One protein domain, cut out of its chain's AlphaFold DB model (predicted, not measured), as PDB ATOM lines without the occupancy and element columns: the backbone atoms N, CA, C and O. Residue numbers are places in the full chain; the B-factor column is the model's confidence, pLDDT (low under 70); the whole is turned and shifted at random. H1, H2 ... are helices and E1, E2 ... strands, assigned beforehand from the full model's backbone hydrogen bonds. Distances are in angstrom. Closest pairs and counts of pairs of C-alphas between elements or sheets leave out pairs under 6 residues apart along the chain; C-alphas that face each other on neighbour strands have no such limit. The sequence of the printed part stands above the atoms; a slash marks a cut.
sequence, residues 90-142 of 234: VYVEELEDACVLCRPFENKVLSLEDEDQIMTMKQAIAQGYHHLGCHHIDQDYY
ATOM      1  N   VAL A  90     143.509 158.817 163.182       94.00
ATOM      2  CA  VAL A  90     142.761 160.072 163.198       94.00
ATOM      3  C   VAL A  90     143.393 161.038 164.179       94.00
ATOM      4  O   VAL A  90     143.992 160.642 165.173       94.00
ATOM      5  N   TYR A  91     143.271 162.313 163.877       95.00
ATOM      6  CA  TYR A  91     143.696 163.426 164.690       95.00
ATOM      7  C   TYR A  91     142.459 164.082 165.305       95.00
ATOM      8  O   TYR A  91     141.520 164.422 164.584       95.00
ATOM      9  N   VAL A  92     142.462 164.262 166.625       95.50
ATOM     10  CA  VAL A  92     141.357 164.916 167.332       95.50
ATOM     11  C   VAL A  92     141.591 166.420 167.358       95.50
ATOM     12  O   VAL A  92     142.500 166.906 168.040       95.50
ATOM     13  N   GLU A  93     140.750 167.159 166.639       94.94
ATOM     14  CA  GLU A  93     140.808 168.618 166.600       94.94
ATOM     15  C   GLU A  93     140.449 169.227 167.963       94.94
ATOM     16  O   GLU A  93     139.498 168.806 168.625       94.94
ATOM     17  N   GLU A  94     141.223 170.221 168.390       95.81
ATOM     18  CA  GLU A  94     140.940 170.981 169.601       95.81
ATOM     19  C   GLU A  94     139.716 171.884 169.410       95.81
ATOM     20  O   GLU A  94     139.591 172.570 168.397       95.81
ATOM     21  N   LEU A  95     138.837 171.934 170.413       95.12
ATOM     22  CA  LEU A  95     137.674 172.812 170.440       95.12
ATOM     23  C   LEU A  95     137.738 173.792 171.614       95.12
ATOM     24  O   LEU A  95     138.105 173.446 172.741       95.12
ATOM     25  N   GLU A  96     137.294 175.025 171.363       95.50
ATOM     26  CA  GLU A  96     137.262 176.099 172.360       95.50
ATOM     27  C   GLU A  96     136.373 175.751 173.566       95.50
ATOM     28  O   GLU A  96     136.642 176.169 174.688       95.50
ATOM     29  N   ASP A  97     135.306 174.981 173.368       94.81
ATOM     30  CA  ASP A  97     134.328 174.634 174.397       94.81
ATOM     31  C   ASP A  97     134.354 173.156 174.797       94.81
ATOM     32  O   ASP A  97     133.375 172.624 175.332       94.81
ATOM     33  N   ALA A  98     135.475 172.476 174.567       94.94
ATOM     34  CA  ALA A  98     135.605 171.066 174.882       94.94
ATOM     35  C   ALA A  98     135.268 170.752 176.344       94.94
ATOM     36  O   ALA A  98     135.664 171.447 177.294       94.94
ATOM     37  N   CYS A  99     134.531 169.663 176.545       93.88
ATOM     38  CA  CYS A  99     134.212 169.186 177.879       93.88
ATOM     39  C   CYS A  99     135.443 168.545 178.543       93.88
ATOM     40  O   CYS A  99     136.396 168.138 177.881       93.88
ATOM     41  N   VAL A 100     135.382 168.386 179.864       94.38
ATOM     42  CA  VAL A 100     136.466 167.785 180.661       94.38
ATOM     43  C   VAL A 100     136.804 166.356 180.216       94.38
ATOM     44  O   VAL A 100     137.959 165.962 180.304       94.38
ATOM     45  N   LEU A 101     135.823 165.598 179.715       94.38
ATOM     46  CA  LEU A 101     136.040 164.226 179.248       94.38
ATOM     47  C   LEU A 101     136.802 164.177 177.920       94.38
ATOM     48  O   LEU A 101     137.581 163.257 177.717       94.38
ATOM     49  N   CYS A 102     136.603 165.149 177.027       94.94
ATOM     50  CA  CYS A 102     137.207 165.129 175.695       94.94
ATOM     51  C   CYS A 102     138.578 165.810 175.630       94.94
ATOM     52  O   CYS A 102     139.415 165.387 174.836       94.94
ATOM     53  N   ARG A 103     138.831 166.827 176.469       94.75
ATOM     54  CA  ARG A 103     140.105 167.575 176.503       94.75
ATOM     55  C   ARG A 103     141.363 166.702 176.507       94.75
ATOM     56  O   ARG A 103     142.293 167.032 175.778       94.75
ATOM     57  N   PRO A 104     141.429 165.579 177.255       95.56
ATOM     58  CA  PRO A 104     142.619 164.735 177.268       95.56
ATOM     59  C   PRO A 104     142.977 164.128 175.912       95.56
ATOM     60  O   PRO A 104     144.095 163.640 175.773       95.56
ATOM     61  N   PHE A 105     142.059 164.109 174.944       95.81
ATOM     62  CA  PHE A 105     142.271 163.529 173.618       95.81
ATOM     63  C   PHE A 105     142.566 164.583 172.549       95.81
ATOM     64  O   PHE A 105     143.033 164.220 171.477       95.81
ATOM     65  N   GLU A 106     142.346 165.866 172.832       95.50
ATOM     66  CA  GLU A 106     142.589 166.948 171.879       95.50
ATOM     67  C   GLU A 106     144.062 167.073 171.516       95.50
ATOM     68  O   GLU A 106     144.952 166.857 172.342       95.50
ATOM     69  N   ASN A 107     144.309 167.445 170.264       94.81
ATOM     70  CA  ASN A 107     145.639 167.539 169.682       94.81
ATOM     71  C   ASN A 107     146.420 166.202 169.689       94.81
ATOM     72  O   ASN A 107     147.645 166.197 169.541       94.81
ATOM     73  N   LYS A 108     145.744 165.056 169.865       94.56
ATOM     74  CA  LYS A 108     146.362 163.720 169.834       94.56
ATOM     75  C   LYS A 108     145.951 162.940 168.596       94.56
ATOM     76  O   LYS A 108     144.883 163.145 168.022       94.56
ATOM     77  N   VAL A 109     146.823 162.012 168.216       94.81
ATOM     78  CA  VAL A 109     146.551 161.013 167.182       94.81
ATOM     79  C   VAL A 109     146.052 159.742 167.854       94.81
ATOM     80  O   VAL A 109     146.684 159.241 168.785       94.81
ATOM     81  N   LEU A 110     144.924 159.231 167.376       94.62
ATOM     82  CA  LEU A 110     144.316 157.984 167.811       94.62
ATOM     83  C   LEU A 110     144.384 156.958 166.680       94.62
ATOM     84  O   LEU A 110     144.116 157.279 165.521       94.62
ATOM     85  N   SER A 111     144.703 155.709 167.015       93.88
ATOM     86  CA  SER A 111     144.617 154.603 166.059       93.88
ATOM     87  C   SER A 111     143.193 154.067 165.971       93.88
ATOM     88  O   SER A 111     142.518 153.883 166.985       93.88
ATOM     89  N   LEU A 112     142.727 153.784 164.759       91.31
ATOM     90  CA  LEU A 112     141.475 153.062 164.535       91.31
ATOM     91  C   LEU A 112     141.666 151.537 164.599       91.31
ATOM     92  O   LEU A 112     140.681 150.804 164.536       91.31
ATOM     93  N   GLU A 113     142.906 151.053 164.706       88.56
ATOM     94  CA  GLU A 113     143.217 149.631 164.854       88.56
ATOM     95  C   GLU A 113     143.383 149.250 166.339       88.56
ATOM     96  O   GLU A 113     143.792 150.065 167.161       88.56
ATOM     97  N   ASP A 114     143.044 148.006 166.701       82.81
ATOM     98  CA  ASP A 114     143.051 147.536 168.100       82.81
ATOM     99  C   ASP A 114     144.467 147.271 168.661       82.81
ATOM    100  O   ASP A 114     144.659 147.294 169.877       82.81
ATOM    101  N   GLU A 115     145.451 147.010 167.795       73.00
ATOM    102  CA  GLU A 115     146.809 146.575 168.155       73.00
ATOM    103  C   GLU A 115     147.855 147.581 167.669       73.00
ATOM    104  O   GLU A 115     148.668 147.293 166.790       73.00
ATOM    105  N   ASP A 116     147.814 148.787 168.231       73.19
ATOM    106  CA  ASP A 116     148.760 149.850 167.904       73.19
ATOM    107  C   ASP A 116     149.594 150.274 169.122       73.19
ATOM    108  O   ASP A 116     149.224 150.038 170.273       73.19
ATOM    109  N   GLN A 117     150.746 150.893 168.870       81.81
ATOM    110  CA  GLN A 117     151.635 151.421 169.913       81.81
ATOM    111  C   GLN A 117     151.118 152.736 170.515       81.81
ATOM    112  O   GLN A 117     151.577 153.159 171.577       81.81
ATOM    113  N   ILE A 118     150.175 153.382 169.832       89.06
ATOM    114  CA  ILE A 118     149.502 154.602 170.271       89.06
ATOM    115  C   ILE A 118     148.113 154.288 170.835       89.06
ATOM    116  O   ILE A 118     147.577 153.196 170.664       89.06
ATOM    117  N   MET A 119     147.512 155.270 171.508       92.75
ATOM    118  CA  MET A 119     146.156 155.138 172.036       92.75
ATOM    119  C   MET A 119     145.157 154.846 170.912       92.75
ATOM    120  O   MET A 119     145.154 155.523 169.883       92.75
ATOM    121  N   THR A 120     144.284 153.864 171.122       94.75
ATOM    122  CA  THR A 120     143.251 153.521 170.140       94.75
ATOM    123  C   THR A 120     141.973 154.321 170.381       94.75
ATOM    124  O   THR A 120     141.652 154.695 171.512       94.75
ATOM    125  N   MET A 121     141.186 154.540 169.329       94.00
ATOM    126  CA  MET A 121     139.869 155.175 169.414       94.00
ATOM    127  C   MET A 121     138.959 154.428 170.399       94.00
ATOM    128  O   MET A 121     138.266 155.037 171.207       94.00
ATOM    129  N   LYS A 122     139.025 153.093 170.413       94.44
ATOM    130  CA  LYS A 122     138.284 152.253 171.362       94.44
ATOM    131  C   LYS A 122     138.663 152.538 172.818       94.44
ATOM    132  O   LYS A 122     137.783 152.604 173.674       94.44
ATOM    133  N   GLN A 123     139.954 152.720 173.104       95.38
ATOM    134  CA  GLN A 123     140.428 153.096 174.439       95.38
ATOM    135  C   GLN A 123     139.982 154.510 174.817       95.38
ATOM    136  O   GLN A 123     139.540 154.716 175.946       95.38
ATOM    137  N   ALA A 124     140.053 155.464 173.885       95.88
ATOM    138  CA  ALA A 124     139.588 156.831 174.107       95.88
ATOM    139  C   ALA A 124     138.080 156.868 174.414       95.88
ATOM    140  O   ALA A 124     137.661 157.477 175.399       95.88
ATOM    141  N   ILE A 125     137.262 156.145 173.639       94.94
ATOM    142  CA  ILE A 125     135.813 156.026 173.869       94.94
ATOM    143  C   ILE A 125     135.527 155.401 175.239       94.94
ATOM    144  O   ILE A 125     134.686 155.902 175.984       94.94
ATOM    145  N   ALA A 126     136.262 154.351 175.623       94.88
ATOM    146  CA  ALA A 126     136.125 153.738 176.945       94.88
ATOM    147  C   ALA A 126     136.455 154.706 178.100       94.88
ATOM    148  O   ALA A 126     135.931 154.553 179.201       94.88
ATOM    149  N   GLN A 127     137.295 155.713 177.847       95.50
ATOM    150  CA  GLN A 127     137.631 156.783 178.791       95.50
ATOM    151  C   GLN A 127     136.678 157.993 178.711       95.50
ATOM    152  O   GLN A 127     136.841 158.951 179.465       95.50
ATOM    153  N   GLY A 128     135.661 157.950 177.844       93.00
ATOM    154  CA  GLY A 128     134.613 158.968 177.743       93.00
ATOM    155  C   GLY A 128     134.685 159.865 176.508       93.00
ATOM    156  O   GLY A 128     133.880 160.791 176.402       93.00
ATOM    157  N   TYR A 129     135.599 159.614 175.569       94.88
ATOM    158  CA  TYR A 129     135.570 160.275 174.262       94.88
ATOM    159  C   TYR A 129     134.306 159.884 173.469       94.88
ATOM    160  O   TYR A 129     133.752 158.806 173.678       94.88
ATOM    161  N   HIS A 130     133.809 160.769 172.593       90.94
ATOM    162  CA  HIS A 130     132.525 160.598 171.873       90.94
ATOM    163  C   HIS A 130     131.316 160.271 172.773       90.94
ATOM    164  O   HIS A 130     130.385 159.565 172.380       90.94
ATOM    165  N   HIS A 131     131.288 160.796 173.999       89.50
ATOM    166  CA  HIS A 131     130.102 160.697 174.849       89.50
ATOM    167  C   HIS A 131     128.890 161.420 174.226       89.50
ATOM    168  O   HIS A 131     129.011 162.223 173.298       89.50
ATOM    169  N   LEU A 132     127.696 161.207 174.792       84.75
ATOM    170  CA  LEU A 132     126.484 161.897 174.342       84.75
ATOM    171  C   LEU A 132     126.661 163.426 174.422       84.75
ATOM    172  O   LEU A 132     126.922 163.970 175.497       84.75
ATOM    173  N   GLY A 133     126.532 164.102 173.280       81.25
ATOM    174  CA  GLY A 133     126.733 165.548 173.140       81.25
ATOM    175  C   GLY A 133     128.189 166.013 173.094       81.25
ATOM    176  O   GLY A 133     128.482 167.170 173.403       81.25
ATOM    177  N   CYS A 134     129.101 165.106 172.748       87.56
ATOM    178  CA  CYS A 134     130.410 165.449 172.212       87.56
ATOM    179  C   CYS A 134     130.258 166.019 170.791       87.56
ATOM    180  O   CYS A 134     129.463 165.511 170.002       87.56
ATOM    181  N   HIS A 135     131.022 167.065 170.479       87.44
ATOM    182  CA  HIS A 135     131.029 167.724 169.167       87.44
ATOM    183  C   HIS A 135     132.412 167.701 168.504       87.44
ATOM    184  O   HIS A 135     132.628 168.406 167.522       87.44
ATOM    185  N   HIS A 136     133.354 166.934 169.062       92.25
ATOM    186  CA  HIS A 136     134.702 166.815 168.518       92.25
ATOM    187  C   HIS A 136     134.679 166.277 167.093       92.25
ATOM    188  O   HIS A 136     133.877 165.409 166.749       92.25
ATOM    189  N   ILE A 137     135.584 166.816 166.281       88.69
ATOM    190  CA  ILE A 137     135.769 166.430 164.891       88.69
ATOM    191  C   ILE A 137     137.041 165.588 164.818       88.69
ATOM    192  O   ILE A 137     138.129 166.056 165.159       88.69
ATOM    193  N   ASP A 138     136.886 164.349 164.360       93.12
ATOM    194  CA  ASP A 138     138.008 163.489 164.003       93.12
ATOM    195  C   ASP A 138     138.431 163.793 162.570       93.12
ATOM    196  O   ASP A 138     137.637 163.673 161.631       93.12
ATOM    197  N   GLN A 139     139.687 164.181 162.392       91.31
ATOM    198  CA  GLN A 139     140.270 164.425 161.080       91.31
ATOM    199  C   GLN A 139     141.183 163.263 160.697       91.31
ATOM    200  O   GLN A 139     141.901 162.731 161.538       91.31
ATOM    201  N   ASP A 140     141.210 162.877 159.423       91.69
ATOM    202  CA  ASP A 140     142.165 161.868 158.962       91.69
ATOM    203  C   ASP A 140     143.607 162.349 159.206       91.69
ATOM    204  O   ASP A 140     144.002 163.442 158.781       91.69
ATOM    205  N   TYR A 141     144.412 161.516 159.868       90.62
ATOM    206  CA  TYR A 141     145.821 161.800 160.107       90.62
ATOM    207  C   TYR A 141     146.692 161.042 159.109       90.62
ATOM    208  O   TYR A 141     146.660 159.813 159.044       90.62
ATOM    209  N   TYR A 142     147.509 161.786 158.367       88.31
ATOM    210  CA  TYR A 142     148.488 161.259 157.429       88.31
ATOM    211  C   TYR A 142     149.887 161.574 157.953       88.31
ATOM    212  O   TYR A 142     150.250 162.743 158.118       88.31
TER     213      TYR A 142
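AT A GLANCE: This is residues 90 to 142 of the 234 residues of an uncharacterized protein of Entomoplasma lucivorax (UniProt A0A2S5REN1). There is little regular structure: a small three-stranded antiparallel sheet, E2 - E1 - E3, sits at one side, one short helix, H1, grazes it, and long loops, residues 93 to 108 and 127 to 137, reach away from it. The printed part has 53 residues, with E1, E2, H1 and E3 along it; these mixed helix and strand elements hold only 16. It is compact, with a radius of gyration of the C-alphas of 10.4 A and spans of 30 by 23 by 14 A.

IN THESE COORDINATES: E1, residues 90 to 92, begins at C-alpha 90 (142.761, 160.072, 163.198) and is 6.5 A long. E2 is residues 109 to 111, 6.8 A; H1 is residues 121 to 126, 8.5 A. E3, residues 138 to 141, 8.9 A, ends at C-alpha 141 (145.821, 161.800, 160.107).

HOW THE PARTS SIT: E1 and E2 form an antiparallel hairpin at 138 degrees; N 110 and O 90 are 2.8 A apart, within hydrogen-bond range. E1 and E3 are antiparallel at 133 degrees, with N 91 and O 139 within range at 2.7 A. H1 only grazes the sheet with residues 121 to 124; the closest C-alphas of E2 and H1, Leu 110 and Met 121, are 5.5 A apart. Every O i to N i+4 pair in H1 is within range. E2, H1 and E3 make a split strand-helix-strand unit, two strands of one sheet with a helix between them along the chain and E1 between them in the sheet; its crossover is right-handed.

THE WHOLE: The two farthest C-alphas, Asp 97 and Glu 115, are 31.3 A apart. Links E1 to E2 and H1 to E3 are long. The printed part has no cut, and no printed residue is under 70 in pLDDT.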